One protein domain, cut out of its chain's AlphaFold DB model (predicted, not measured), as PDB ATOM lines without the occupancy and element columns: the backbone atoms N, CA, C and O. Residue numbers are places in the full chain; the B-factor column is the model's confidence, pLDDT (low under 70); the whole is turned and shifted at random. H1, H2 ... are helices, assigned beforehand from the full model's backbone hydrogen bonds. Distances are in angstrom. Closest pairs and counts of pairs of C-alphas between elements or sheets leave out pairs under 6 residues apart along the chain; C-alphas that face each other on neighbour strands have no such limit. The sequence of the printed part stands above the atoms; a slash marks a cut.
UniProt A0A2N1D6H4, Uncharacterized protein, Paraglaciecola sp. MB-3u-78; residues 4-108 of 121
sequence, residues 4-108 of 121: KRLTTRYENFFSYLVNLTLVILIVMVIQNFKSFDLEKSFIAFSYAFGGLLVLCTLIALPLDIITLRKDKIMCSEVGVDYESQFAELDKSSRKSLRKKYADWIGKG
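AT A GLANCE: This is residues 4 to 108 of the 121 residues of an uncharacterized protein of Paraglaciecola sp. MB-3u-78 (UniProt A0A2N1D6H4). A long, kinked helix, H3, makes the length of a rod, and H2 folds back beside the first part of it as a long helical hairpin. At the other end of H3, the short H4 and part of H5 pack on its last turns, and residues 103 to 108 stick out; the short H1 stands crosswise near the middle of H3. The printed part has 105 residues with five named helices, H1 to H5 in order, and no named strand: all helix. It is only just loose, close to extended, with a radius of gyration of the C-alphas of 19.4 A and spans of 61 by 27 by 22 A.

HOW THE PARTS SIT: H3, residues 38 to 78, is the hub, with a kink of 28 degrees near residue 56. H2, residues 11 to 32, touches H3 at a shallow tilt of 18 degrees, opposite ways, a hairpin; their closest C-alphas, of Phe 13 and Ala 60, are 4.9 A apart. H1, residues 4 to 9, is close to H3 but not clearly touching, about perpendicular at 78 degrees; the closest C-alphas, of Arg 9 and Asp 64, are 7.2 A apart. H4, residues 82 to 86, touches residues 71 to 76 of H3, closest at the C-alphas of Cys 75 and Tyr 82, 5.9 A. H5, residues 91 to 106, only just touches H3, with 3 pairs of C-alphas within 8 A, closest Met 74 and Tyr 101 at 7.3 A, at a steep tilt of 49 degrees. H2 is apart from H4 and H5. Every O i to N i+4 pair is within hydrogen-bond range in H1, H2 and H5, against 35 of 37 in H3 and 0 of 1 in H4, where 0 of 2 O i to N i+3 pairs are.

IN THESE COORDINATES: H3 is 55.8 A long, from C-alpha 38 at (-13.960, 72.402, 109.808) to C-alpha 78 at (33.025, 94.469, 130.366). H2 measures 31.5 A and H5 22.6 A, ending at C-alpha 106 at (24.246, 100.248, 140.456).

THE WHOLE: The two C-alphas farthest apart, of Phe 36 and Gly 108, are 63.0 A apart. The printed part has no cut, and its four links are tight. Residues 4, 5 and 35 have pLDDT under 70.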
ATOM      1  N   LYS A   4      20.450  77.141 115.095       68.75
ATOM      2  CA  LYS A   4      20.616  77.278 116.550       68.75
ATOM      3  C   LYS A   4      20.978  78.707 116.978       68.75
ATOM      4  O   LYS A   4      20.445  79.215 117.954       68.75
ATOM      5  N   ARG A   5      21.849  79.393 116.231       68.69
ATOM      6  CA  ARG A   5      22.274  80.770 116.541       68.69
ATOM      7  C   ARG A   5      21.141  81.773 116.303       68.69
ATOM      8  O   ARG A   5      21.037  82.755 117.030       68.69
ATOM      9  N   LEU A   6      20.280  81.524 115.314       74.56
ATOM     10  CA  LEU A   6      19.128  82.379 115.021       74.56
ATOM     11  C   LEU A   6      18.044  82.238 116.099       74.56
ATOM     12  O   LEU A   6      17.545  83.243 116.600       74.56
ATOM     13  N   THR A   7      17.746  81.004 116.512       72.81
ATOM     14  CA  THR A   7      16.776  80.722 117.581       72.81
ATOM     15  C   THR A   7      17.239  81.237 118.939       72.81
ATOM     16  O   THR A   7      16.423  81.739 119.699       72.81
ATOM     17  N   THR A   8      18.542  81.187 119.238       72.19
ATOM     18  CA  THR A   8      19.094  81.729 120.492       72.19
ATOM     19  C   THR A   8      19.087  83.261 120.533       72.19
ATOM     20  O   THR A   8      19.006  83.846 121.615       72.19
ATOM     21  N   ARG A   9      19.182  83.926 119.372       76.31
ATOM     22  CA  ARG A   9      19.137  85.396 119.269       76.31
ATOM     23  C   ARG A   9      17.719  85.957 119.363       76.31
ATOM     24  O   ARG A   9      17.546  87.001 119.977       76.31
ATOM     25  N   TYR A  10      16.738  85.275 118.776       82.44
ATOM     26  CA  TYR A  10      15.326  85.685 118.769       82.44
ATOM     27  C   TYR A  10      14.471  84.742 119.620       82.44
ATOM     28  O   TYR A  10      13.428  84.239 119.200       82.44
ATOM     29  N   GLU A  11      14.987  84.420 120.802       82.81
ATOM     30  CA  GLU A  11      14.447  83.360 121.646       82.81
ATOM     31  C   GLU A  11      13.013  83.663 122.095       82.81
ATOM     32  O   GLU A  11      12.174  82.762 122.085       82.81
ATOM     33  N   ASN A  12      12.698  84.920 122.436       82.06
ATOM     34  CA  ASN A  12      11.346  85.277 122.867       82.06
ATOM     35  C   ASN A  12      10.369  85.228 121.692       82.06
ATOM     36  O   ASN A  12       9.274  84.688 121.841       82.06
ATOM     37  N   PHE A  13      10.769  85.724 120.517       87.06
ATOM     38  CA  PHE A  13       9.969  85.630 119.299       87.06
ATOM     39  C   PHE A  13       9.580  84.181 118.992       87.06
ATOM     40  O   PHE A  13       8.391  83.876 118.877       87.06
ATOM     41  N   PHE A  14      10.560  83.276 118.911       86.12
ATOM     42  CA  PHE A  14      10.291  81.871 118.601       86.12
ATOM     43  C   PHE A  14       9.539  81.164 119.728       86.12
ATOM     44  O   PHE A  14       8.628  80.386 119.449       86.12
ATOM     45  N   SER A  15       9.866  81.448 120.992       86.44
ATOM     46  CA  SER A  15       9.169  80.846 122.130       86.44
ATOM     47  C   SER A  15       7.694  81.239 122.163       86.44
ATOM     48  O   SER A  15       6.848  80.362 122.327       86.44
ATOM     49  N   TYR A  16       7.363  82.518 121.964       87.31
ATOM     50  CA  TYR A  16       5.969  82.959 121.911       87.31
ATOM     51  C   TYR A  16       5.245  82.418 120.689       87.31
ATOM     52  O   TYR A  16       4.122  81.939 120.831       87.31
ATOM     53  N   LEU A  17       5.894  82.425 119.523       89.88
ATOM     54  CA  LEU A  17       5.307  81.883 118.306       89.88
ATOM     55  C   LEU A  17       4.939  80.405 118.487       89.88
ATOM     56  O   LEU A  17       3.799  80.028 118.241       89.88
ATOM     57  N   VAL A  18       5.865  79.576 118.973       89.69
ATOM     58  CA  VAL A  18       5.632  78.136 119.158       89.69
ATOM     59  C   VAL A  18       4.594  77.876 120.249       89.69
ATOM     60  O   VAL A  18       3.617  77.166 120.005       89.69
ATOM     61  N   ASN A  19       4.760  78.473 121.433       88.31
ATOM     62  CA  ASN A  19       3.883  78.198 122.573       88.31
ATOM     63  C   ASN A  19       2.446  78.662 122.313       88.31
ATOM     64  O   ASN A  19       1.504  77.923 122.595       88.31
ATOM     65  N   LEU A  20       2.256  79.857 121.748       88.50
ATOM     66  CA  LEU A  20       0.914  80.374 121.475       88.50
ATOM     67  C   LEU A  20       0.260  79.663 120.287       88.50
ATOM     68  O   LEU A  20      -0.943  79.426 120.329       88.50
ATOM     69  N   THR A  21       1.029  79.228 119.283       90.25
ATOM     70  CA  THR A  21       0.493  78.368 118.213       90.25
ATOM     71  C   THR A  21      -0.015  77.041 118.774       90.25
ATOM     72  O   THR A  21      -1.097  76.589 118.402       90.25
ATOM     73  N   LEU A  22       0.716  76.434 119.714       90.12
ATOM     74  CA  LEU A  22       0.285  75.202 120.377       90.12
ATOM     75  C   LEU A  22      -1.013  75.410 121.173       90.12
ATOM     76  O   LEU A  22      -1.919  74.584 121.096       90.12
ATOM     77  N   VAL A  23      -1.138  76.535 121.884       89.06
ATOM     78  CA  VAL A  23      -2.379  76.903 122.584       89.06
ATOM     79  C   VAL A  23      -3.542  77.052 121.602       89.06
ATOM     80  O   VAL A  23      -4.610  76.495 121.853       89.06
ATOM     81  N   ILE A  24      -3.338  77.739 120.472       87.88
ATOM     82  CA  ILE A  24      -4.360  77.878 119.424       87.88
ATOM     83  C   ILE A  24      -4.811  76.489 118.941       87.88
ATOM     84  O   ILE A  24      -6.011  76.220 118.905       87.88
ATOM     85  N   LEU A  25      -3.873  75.583 118.647       87.31
ATOM     86  CA  LEU A  25      -4.189  74.219 118.212       87.31
ATOM     87  C   LEU A  25      -4.991  73.435 119.262       87.31
ATOM     88  O   LEU A  25      -5.992  72.811 118.921       87.31
ATOM     89  N   ILE A  26      -4.601  73.493 120.539       87.38
ATOM     90  CA  ILE A  26      -5.321  72.804 121.624       87.38
ATOM     91  C   ILE A  26      -6.753  73.333 121.750       87.38
ATOM     92  O   ILE A  26      -7.698  72.546 121.818       87.38
ATOM     93  N   VAL A  27      -6.930  74.659 121.749       86.00
ATOM     94  CA  VAL A  27      -8.258  75.287 121.834       86.00
ATOM     95  C   VAL A  27      -9.134  74.852 120.661       86.00
ATOM     96  O   VAL A  27     -10.306  74.528 120.858       86.00
ATOM     97  N   MET A  28      -8.569  74.769 119.458       83.50
ATOM     98  CA  MET A  28      -9.292  74.299 118.279       83.50
ATOM     99  C   MET A  28      -9.703  72.836 118.353       83.50
ATOM    100  O   MET A  28     -10.829  72.509 117.980       83.50
ATOM    101  N   VAL A  29      -8.824  71.958 118.837       83.62
ATOM    102  CA  VAL A  29      -9.155  70.542 119.039       83.62
ATOM    103  C   VAL A  29     -10.325  70.423 120.018       83.62
ATOM    104  O   VAL A  29     -11.312  69.761 119.708       83.62
ATOM    105  N   ILE A  30     -10.274  71.137 121.149       83.31
ATOM    106  CA  ILE A  30     -11.350  71.143 122.155       83.31
ATOM    107  C   ILE A  30     -12.671  71.670 121.573       83.31
ATOM    108  O   ILE A  30     -13.729  71.115 121.864       83.31
ATOM    109  N   GLN A  31     -12.638  72.725 120.753       77.75
ATOM    110  CA  GLN A  31     -13.854  73.244 120.121       77.75
ATOM    111  C   GLN A  31     -14.453  72.265 119.106       77.75
ATOM    112  O   GLN A  31     -15.670  72.069 119.096       77.75
ATOM    113  N   ASN A  32     -13.617  71.589 118.316       78.88
ATOM    114  CA  ASN A  32     -14.085  70.605 117.340       78.88
ATOM    115  C   ASN A  32     -14.715  69.361 117.992       78.88
ATOM    116  O   ASN A  32     -15.583  68.746 117.381       78.88
ATOM    117  N   PHE A  33     -14.381  69.033 119.247       79.19
ATOM    118  CA  PHE A  33     -15.102  68.001 120.010       79.19
ATOM    119  C   PHE A  33     -16.560  68.377 120.337       79.19
ATOM    120  O   PHE A  33     -17.368  67.482 120.579       79.19
ATOM    121  N   LYS A  34     -16.914  69.671 120.374       72.19
ATOM    122  CA  LYS A  34     -18.272  70.137 120.722       72.19
ATOM    123  C   LYS A  34     -19.174  70.348 119.510       72.19
ATOM    124  O   LYS A  34     -20.367  70.075 119.583       72.19
ATOM    125  N   SER A  35     -18.623  70.855 118.417       67.62
ATOM    126  CA  SER A  35     -19.353  71.104 117.175       67.62
ATOM    127  C   SER A  35     -18.358  71.024 116.029       67.62
ATOM    128  O   SER A  35     -17.501  71.899 115.895       67.62
ATOM    129  N   PHE A  36     -18.432  69.956 115.242       72.56
ATOM    130  CA  PHE A  36     -17.475  69.718 114.170       72.56
ATOM    131  C   PHE A  36     -17.843  70.573 112.950       72.56
ATOM    132  O   PHE A  36     -18.704  70.207 112.155       72.56
ATOM    133  N   ASP A  37     -17.209  71.740 112.839       82.62
ATOM    134  CA  ASP A  37     -17.289  72.638 111.683       82.62
ATOM    135  C   ASP A  37     -15.861  73.029 111.277       82.62
ATOM    136  O   ASP A  37     -15.227  73.919 111.859       82.62
ATOM    137  N   LEU A  38     -15.334  72.289 110.299       78.75
ATOM    138  CA  LEU A  38     -13.960  72.402 109.808       78.75
ATOM    139  C   LEU A  38     -13.677  73.763 109.163       78.75
ATOM    140  O   LEU A  38     -12.584  74.300 109.332       78.75
ATOM    141  N   GLU A  39     -14.649  74.328 108.448       84.56
ATOM    142  CA  GLU A  39     -14.466  75.568 107.695       84.56
ATOM    143  C   GLU A  39     -14.354  76.766 108.639       84.56
ATOM    144  O   GLU A  39     -13.368  77.507 108.596       84.56
ATOM    145  N   LYS A  40     -15.302  76.907 109.578       82.69
ATOM    146  CA  LYS A  40     -15.238  77.978 110.586       82.69
ATOM    147  C   LYS A  40     -14.011  77.850 111.477       82.69
ATOM    148  O   LYS A  40     -13.387  78.858 111.809       82.69
ATOM    149  N   SER A  41     -13.643  76.617 111.822       81.81
ATOM    150  CA  SER A  41     -12.418  76.328 112.563       81.81
ATOM    151  C   SER A  41     -11.191  76.841 111.808       81.81
ATOM    152  O   SER A  41     -10.411  77.615 112.358       81.81
ATOM    153  N   PHE A  42     -11.027  76.479 110.535       84.88
ATOM    154  CA  PHE A  42      -9.863  76.887 109.749       84.88
ATOM    155  C   PHE A  42      -9.763  78.410 109.569       84.88
ATOM    156  O   PHE A  42      -8.675  78.988 109.659       84.88
ATOM    157  N   ILE A  43     -10.899  79.085 109.380       87.62
ATOM    158  CA  ILE A  43     -10.949  80.549 109.306       87.62
ATOM    159  C   ILE A  43     -10.506  81.166 110.642       87.62
ATOM    160  O   ILE A  43      -9.632  82.036 110.661       87.62
ATOM    161  N   ALA A  44     -11.041  80.683 111.768       85.94
ATOM    162  CA  ALA A  44     -10.660  81.155 113.098       85.94
ATOM    163  C   ALA A  44      -9.169  80.917 113.400       85.94
ATOM    164  O   ALA A  44      -8.509  81.808 113.936       85.94
ATOM    165  N   PHE A  45      -8.618  79.764 112.995       87.50
ATOM    166  CA  PHE A  45      -7.181  79.487 113.068       87.50
ATOM    167  C   PHE A  45      -6.371  80.543 112.332       87.50
ATOM    168  O   PHE A  45      -5.438  81.111 112.889       87.50
ATOM    169  N   SER A  46      -6.742  80.809 111.080       89.19
ATOM    170  CA  SER A  46      -6.004  81.709 110.199       89.19
ATOM    171  C   SER A  46      -5.963  83.126 110.772       89.19
ATOM    172  O   SER A  46      -4.901  83.746 110.797       89.19
ATOM    173  N   TYR A  47      -7.084  83.613 111.316       90.88
ATOM    174  CA  TYR A  47      -7.127  84.909 111.995       90.88
ATOM    175  C   TYR A  47      -6.311  84.922 113.291       90.88
ATOM    176  O   TYR A  47      -5.560  85.869 113.525       90.88
ATOM    177  N   ALA A  48      -6.414  83.882 114.124       89.44
ATOM    178  CA  ALA A  48      -5.674  83.799 115.382       89.44
ATOM    179  C   ALA A  48      -4.159  83.702 115.150       89.44
ATOM    180  O   ALA A  48      -3.380  84.413 115.785       89.44
ATOM    181  N   PHE A  49      -3.739  82.865 114.205       89.88
ATOM    182  CA  PHE A  49      -2.344  82.697 113.824       89.88
ATOM    183  C   PHE A  49      -1.794  83.945 113.123       89.88
ATOM    184  O   PHE A  49      -0.695  84.392 113.441       89.88
ATOM    185  N   GLY A  50      -2.572  84.570 112.235       91.56
ATOM    186  CA  GLY A  50      -2.213  85.850 111.622       91.56
ATOM    187  C   GLY A  50      -2.033  86.959 112.663       91.56
ATOM    188  O   GLY A  50      -1.017  87.653 112.659       91.56
ATOM    189  N   GLY A  51      -2.962  87.075 113.616       91.00
ATOM    190  CA  GLY A  51      -2.848  88.002 114.745       91.00
ATOM    191  C   GLY A  51      -1.624  87.721 115.621       91.00
ATOM    192  O   GLY A  51      -0.910  88.650 116.000       91.00
ATOM    193  N   LEU A  52      -1.322  86.444 115.877       92.12
ATOM    194  CA  LEU A  52      -0.112  86.026 116.585       92.12
ATOM    195  C   LEU A  52       1.159  86.455 115.841       92.12
ATOM    196  O   LEU A  52       2.055  87.021 116.461       92.12
ATOM    197  N   LEU A  53       1.238  86.242 114.524       91.12
ATOM    198  CA  LEU A  53       2.383  86.675 113.717       91.12
ATOM    199  C   LEU A  53       2.594  88.189 113.786       91.12
ATOM    200  O   LEU A  53       3.735  88.645 113.913       91.12
ATOM    201  N   VAL A  54       1.509  88.966 113.748       92.62
ATOM    202  CA  VAL A  54       1.562  90.425 113.894       92.62
ATOM    203  C   VAL A  54       2.081  90.808 115.282       92.62
ATOM    204  O   VAL A  54       3.018  91.597 115.378       92.62
ATOM    205  N   LEU A  55       1.556  90.210 116.357       89.31
ATOM    206  CA  LEU A  55       2.018  90.469 117.728       89.31
ATOM    207  C   LEU A  55       3.487  90.081 117.932       89.31
ATOM    208  O   LEU A  55       4.266  90.857 118.487       89.31
ATOM    209  N   CYS A  56       3.894  88.908 117.453       89.62
ATOM    210  CA  CYS A  56       5.279  88.457 117.525       89.62
ATOM    211  C   CYS A  56       6.208  89.419 116.769       89.62
ATOM    212  O   CYS A  56       7.256  89.792 117.292       89.62
ATOM    213  N   THR A  57       5.816  89.880 115.581       88.88
ATOM    214  CA  THR A  57       6.634  90.801 114.775       88.88
ATOM    215  C   THR A  57       6.679  92.216 115.349       88.88
ATOM    216  O   THR A  57       7.726  92.851 115.296       88.88
ATOM    217  N   LEU A  58       5.578  92.727 115.907       91.12
ATOM    218  CA  LEU A  58       5.503  94.101 116.418       91.12
ATOM    219  C   LEU A  58       5.989  94.253 117.861       91.12
ATOM    220  O   LEU A  58       6.366  95.352 118.255       91.12
ATOM    221  N   ILE A  59       5.977  93.182 118.655       87.50
ATOM    222  CA  ILE A  59       6.315  93.242 120.082       87.50
ATOM    223  C   ILE A  59       7.540  92.380 120.376       87.50
ATOM    224  O   ILE A  59       8.571  92.898 120.806       87.50
ATOM    225  N   ALA A  60       7.459  91.072 120.122       87.00
ATOM    226  CA  ALA A  60       8.509  90.139 120.532       87.00
ATOM    227  C   ALA A  60       9.826  90.371 119.776       87.00
ATOM    228  O   ALA A  60      10.892  90.414 120.389       87.00
ATOM    229  N   LEU A  61       9.756  90.591 118.461       87.44
ATOM    230  CA  LEU A  61      10.936  90.823 117.632       87.44
ATOM    231  C   LEU A  61      11.667  92.133 118.012       87.44
ATOM    232  O   LEU A  61      12.879  92.079 118.230       87.44
ATOM    233  N   PRO A  62      10.995  93.293 118.179       88.12
ATOM    234  CA  PRO A  62      11.640  94.497 118.693       88.12
ATOM    235  C   PRO A  62      12.259  94.317 120.078       88.12
ATOM    236  O   PRO A  62      13.370  94.794 120.305       88.12
ATOM    237  N   LEU A  63      11.586  93.609 120.991       89.31
ATOM    238  CA  LEU A  63      12.129  93.317 122.321       89.31
ATOM    239  C   LEU A  63      13.421  92.496 122.245       89.31
ATOM    240  O   LEU A  63      14.393  92.823 122.933       89.31
ATOM    241  N   ASP A  64      13.467  91.477 121.385       86.50
ATOM    242  CA  ASP A  64      14.677  90.682 121.160       86.50
ATOM    243  C   ASP A  64      15.805  91.532 120.563       86.50
ATOM    244  O   ASP A  64      16.939  91.475 121.039       86.50
ATOM    245  N   ILE A  65      15.502  92.399 119.590       88.88
ATOM    246  CA  ILE A  65      16.489  93.317 118.999       88.88
ATOM    247  C   ILE A  65      17.046  94.284 120.052       88.88
ATOM    248  O   ILE A  65      18.258  94.505 120.109       88.88
ATOM    249  N   ILE A  66      16.187  94.867 120.893       90.62
ATOM    250  CA  ILE A  66      16.604  95.779 121.967       90.62
ATOM    251  C   ILE A  66      17.486  95.042 122.973       90.62
ATOM    252  O   ILE A  66      18.531  95.560 123.367       90.62
ATOM    253  N   THR A  67      17.093  93.832 123.368       89.25
ATOM    254  CA  THR A  67      17.864  93.004 124.303       89.25
ATOM    255  C   THR A  67      19.233  92.672 123.722       89.25
ATOM    256  O   THR A  67      20.244  92.885 124.383       89.25
ATOM    257  N   LEU A  68      19.288  92.274 122.450       89.81
ATOM    258  CA  LEU A  68      20.535  91.987 121.747       89.81
ATOM    259  C   LEU A  68      21.451  93.216 121.658       89.81
ATOM    260  O   LEU A  68      22.664  93.091 121.814       89.81
ATOM    261  N   ARG A  69      20.895  94.416 121.446       90.94
ATOM    262  CA  ARG A  69      21.674  95.665 121.492       90.94
ATOM    263  C   ARG A  69      22.228  95.938 122.888       90.94
ATOM    264  O   ARG A  69      23.408  96.257 123.002       90.94
ATOM    265  N   LYS A  70      21.408  95.795 123.934       91.62
ATOM    266  CA  LYS A  70      21.843  95.982 125.328       91.62
ATOM    267  C   LYS A  70      22.944  94.998 125.713       91.62
ATOM    268  O   LYS A  70      23.934  95.414 126.302       91.62
ATOM    269  N   ASP A  71      22.806  93.734 125.322       91.44
ATOM    270  CA  ASP A  71      23.818  92.715 125.586       91.44
ATOM    271  C   ASP A  71      25.143  93.039 124.895       91.44
ATOM    272  O   ASP A  71      26.195  92.919 125.508       91.44
ATOM    273  N   LYS A  72      25.108  93.500 123.638       91.38
ATOM    274  CA  LYS A  72      26.324  93.914 122.921       91.38
ATOM    275  C   LYS A  72      27.028  95.092 123.593       91.38
ATOM    276  O   LYS A  72      28.251  95.082 123.680       91.38
ATOM    277  N   ILE A  73      26.270  96.082 124.070       92.56
ATOM    278  CA  ILE A  73      26.822  97.228 124.811       92.56
ATOM    279  C   ILE A  73      27.462  96.747 126.113       92.56
ATOM    280  O   ILE A  73      28.623  97.049 126.362       92.56
ATOM    281  N   MET A  74      26.741  95.940 126.893       92.56
ATOM    282  CA  MET A  74      27.255  95.341 128.123       92.56
ATOM    283  C   MET A  74      28.564  94.587 127.870       92.56
ATOM    284  O   MET A  74      29.564  94.894 128.504       92.56
ATOM    285  N   CYS A  75      28.570  93.646 126.920       91.44
ATOM    286  CA  CYS A  75      29.749  92.873 126.525       91.44
ATOM    287  C   CYS A  75      30.934  93.775 126.157       91.44
ATOM    288  O   CYS A  75      32.049  93.536 126.615       91.44
ATOM    289  N   SER A  76      30.683  94.849 125.402       90.94
ATOM    290  CA  SER A  76      31.704  95.836 125.048       90.94
ATOM    291  C   SER A  76      32.251  96.598 126.257       90.94
ATOM    292  O   SER A  76      33.432  96.927 126.263       90.94
ATOM    293  N   GLU A  77      31.425  96.907 127.260       88.88
ATOM    294  CA  GLU A  77      31.866  97.614 128.471       88.88
ATOM    295  C   GLU A  77      32.681  96.722 129.409       88.88
ATOM    296  O   GLU A  77      33.600  97.206 130.066       88.88
ATOM    297  N   VAL A  78      32.352  95.429 129.475       87.62
ATOM    298  CA  VAL A  78      33.025  94.469 130.366       87.62
ATOM    299  C   VAL A  78      34.174  93.710 129.695       87.62
ATOM    300  O   VAL A  78      34.848  92.919 130.352       87.62
ATOM    301  N   GLY A  79      34.410  93.941 128.400       86.44
ATOM    302  CA  GLY A  79      35.491  93.312 127.636       86.44
ATOM    303  C   GLY A  79      35.258  91.836 127.288       86.44
ATOM    304  O   GLY A  79      36.221  91.101 127.098       86.44
ATOM    305  N   VAL A  80      33.999  91.397 127.213       87.94
ATOM    306  CA  VAL A  80      33.614  90.024 126.836       87.94
ATOM    307  C   VAL A  80      33.206  89.999 125.365       87.94
ATOM    308  O   VAL A  80      32.403  90.823 124.930       87.94
ATOM    309  N   ASP A  81      33.707  89.037 124.587       90.06
ATOM    310  CA  ASP A  81      33.303  88.902 123.186       90.06
ATOM    311  C   ASP A  81      31.860  88.382 123.075       90.06
ATOM    312  O   ASP A  81      31.499  87.321 123.593       90.06
ATOM    313  N   TYR A  82      31.005  89.129 122.374       88.62
ATOM    314  CA  TYR A  82      29.591  88.778 122.289       88.62
ATOM    315  C   TYR A  82      29.359  87.457 121.543       88.62
ATOM    316  O   TYR A  82      28.504  86.677 121.946       88.62
ATOM    317  N   GLU A  83      30.063  87.205 120.439       86.62
ATOM    318  CA  GLU A  83      29.724  86.113 119.517       86.62
ATOM    319  C   GLU A  83      30.315  84.762 119.924       86.62
ATOM    320  O   GLU A  83      29.687  83.733 119.666       86.62
ATOM    321  N   SER A  84      31.509  84.774 120.513       85.25
ATOM    322  CA  SER A  84      32.277  83.591 120.908       85.25
ATOM    323  C   SER A  84      32.179  83.276 122.396       85.25
ATOM    324  O   SER A  84      32.290  82.115 122.763       85.25
ATOM    325  N   GLN A  85      31.943  84.274 123.256       86.31
ATOM    326  CA  GLN A  85      31.841  84.051 124.699       86.31
ATOM    327  C   GLN A  85      30.396  84.179 125.164       86.31
ATOM    328  O   GLN A  85      29.827  83.207 125.639       86.31
ATOM    329  N   PHE A  86      29.748  85.333 124.983       87.88
ATOM    330  CA  PHE A  86      28.422  85.564 125.573       87.88
ATOM    331  C   PHE A  86      27.276  84.811 124.879       87.88
ATOM    332  O   PHE A  86      26.392  84.273 125.541       87.88
ATOM    333  N   ALA A  87      27.249  84.782 123.545       85.69
ATOM    334  CA  ALA A  87      26.164  84.168 122.778       85.69
ATOM    335  C   ALA A  87      26.161  82.633 122.863       85.69
ATOM    336  O   ALA A  87      25.129  82.018 122.583       85.69
ATOM    337  N   GLU A  88      27.295  82.030 123.227       85.50
ATOM    338  CA  GLU A  88      27.433  80.583 123.424       85.50
ATOM    339  C   GLU A  88      27.008  80.131 124.825       85.50
ATOM    340  O   GLU A  88      26.693  78.955 125.013       85.50
ATOM    341  N   LEU A  89      26.920  81.062 125.784       86.00
ATOM    342  CA  LEU A  89      26.411  80.781 127.121       86.00
ATOM    343  C   LEU A  89      24.952  80.318 127.080       86.00
ATOM    344  O   LEU A  89      24.106  80.812 126.319       86.00
ATOM    345  N   ASP A  90      24.627  79.411 127.991       85.94
ATOM    346  CA  ASP A  90      23.256  79.008 128.237       85.94
ATOM    347  C   ASP A  90      22.422  80.183 128.789       85.94
ATOM    348  O   ASP A  90      22.914  81.238 129.203       85.94
ATOM    349  N   LYS A  91      21.098  80.019 128.773       83.19
ATOM    350  CA  LYS A  91      20.167  81.075 129.187       83.19
ATOM    351  C   LYS A  91      20.376  81.508 130.641       83.19
ATOM    352  O   LYS A  91      20.193  82.690 130.939       83.19
ATOM    353  N   SER A  92      20.723  80.578 131.534       87.31
ATOM    354  CA  SER A  92      20.897  80.888 132.952       87.31
ATOM    355  C   SER A  92      22.157  81.724 133.167       87.31
ATOM    356  O   SER A  92      22.056  82.806 133.743       87.31
ATOM    357  N   SER A  93      23.281  81.340 132.557       88.94
ATOM    358  CA  SER A  93      24.537  82.096 132.622       88.94
ATOM    359  C   SER A  93      24.420  83.484 131.986       88.94
ATOM    360  O   SER A  93      24.838  84.474 132.589       88.94
ATOM    361  N   ARG A  94      23.742  83.615 130.830       89.88
ATOM    362  CA  ARG A  94      23.445  84.935 130.229       89.88
ATOM    363  C   ARG A  94      22.635  85.825 131.176       89.88
ATOM    364  O   ARG A  94      22.886  87.026 131.270       89.88
ATOM    365  N   LYS A  95      21.658  85.254 131.891       89.75
ATOM    366  CA  LYS A  95      20.844  85.984 132.876       89.75
ATOM    367  C   LYS A  95      21.674  86.401 134.093       89.75
ATOM    368  O   LYS A  95      21.539  87.542 134.534       89.75
ATOM    369  N   SER A  96      22.538  85.522 134.596       90.00
ATOM    370  CA  SER A  96      23.449  85.820 135.705       90.00
ATOM    371  C   SER A  96      24.424  86.940 135.344       90.00
ATOM    372  O   SER A  96      24.568  87.882 136.117       90.00
ATOM    373  N   LEU A  97      25.007  86.922 134.141       89.94
ATOM    374  CA  LEU A  97      25.927  87.969 133.683       89.94
ATOM    375  C   LEU A  97      25.237  89.339 133.581       89.94
ATOM    376  O   LEU A  97      25.752  90.330 134.094       89.94
ATOM    377  N   ARG A  98      24.023  89.390 133.012       91.25
ATOM    378  CA  ARG A  98      23.204  90.620 132.974       91.25
ATOM    379  C   ARG A  98      22.909  91.163 134.372       91.25
ATOM    380  O   ARG A  98      22.905  92.377 134.565       91.25
ATOM    381  N   LYS A  99      22.661  90.279 135.343       90.38
ATOM    382  CA  LYS A  99      22.426  90.660 136.741       90.38
ATOM    383  C   LYS A  99      23.702  91.208 137.386       90.38
ATOM    384  O   LYS A  99      23.661  92.313 137.918       90.38
ATOM    385  N   LYS A 100      24.835  90.505 137.250       88.69
ATOM    386  CA  LYS A 100      26.151  90.974 137.722       88.69
ATOM    387  C   LYS A 100      26.484  92.357 137.155       88.69
ATOM    388  O   LYS A 100      26.936  93.231 137.890       88.69
ATOM    389  N   TYR A 101      26.199  92.585 135.874       90.12
ATOM    390  CA  TYR A 101      26.405  93.880 135.225       90.12
ATOM    391  C   TYR A 101      25.488  94.981 135.775       90.12
ATOM    392  O   TYR A 101      25.960  96.077 136.075       90.12
ATOM    393  N   ALA A 102      24.197  94.692 135.969       89.94
ATOM    394  CA  ALA A 102      23.262  95.638 136.574       89.94
ATOM    395  C   ALA A 102      23.687  96.034 138.001       89.94
ATOM    396  O   ALA A 102      23.680  97.219 138.339       89.94
ATOM    397  N   ASP A 103      24.128  95.062 138.806       87.75
ATOM    398  CA  ASP A 103      24.629  95.296 140.162       87.75
ATOM    399  C   ASP A 103      25.929  96.117 140.154       87.75
ATOM    400  O   ASP A 103      26.119  96.998 140.996       87.75
ATOM    401  N   TRP A 104      26.823  95.868 139.193       86.44
ATOM    402  CA  TRP A 104      28.071  96.617 139.030       86.44
ATOM    403  C   TRP A 104      27.834  98.082 138.634       86.44
ATOM    404  O   TRP A 104      28.436  98.984 139.226       86.44
ATOM    405  N   ILE A 105      26.906  98.343 137.704       85.81
ATOM    406  CA  ILE A 105      26.488  99.713 137.370       85.81
ATOM    407  C   ILE A 105      25.858 100.391 138.590       85.81
ATOM    408  O   ILE A 105      26.229 101.518 138.917       85.81
ATOM    409  N   GLY A 106      24.941  99.709 139.284       81.75
ATOM    410  CA  GLY A 106      24.246 100.248 140.456       81.75
ATOM    411  C   GLY A 106      25.184 100.603 141.614       81.75
ATOM    412  O   GLY A 106      24.931 101.557 142.346       81.75
ATOM    413  N   LYS A 107      26.313  99.896 141.745       81.50
ATOM    414  CA  LYS A 107      27.373 100.172 142.732       81.50
ATOM    415  C   LYS A 107      28.344 101.289 142.312       81.50
ATOM    416  O   LYS A 107      29.315 101.548 143.025       81.50
ATOM    417  N   GLY A 108      28.096 101.959 141.183       73.75
ATOM    418  CA  GLY A 108      28.890 103.094 140.711       73.75
ATOM    419  C   GLY A 108      30.209 102.700 140.047       73.75
ATOM    420  O   GLY A 108      31.177 103.448 140.158       73.75
TER     421      GLY A 108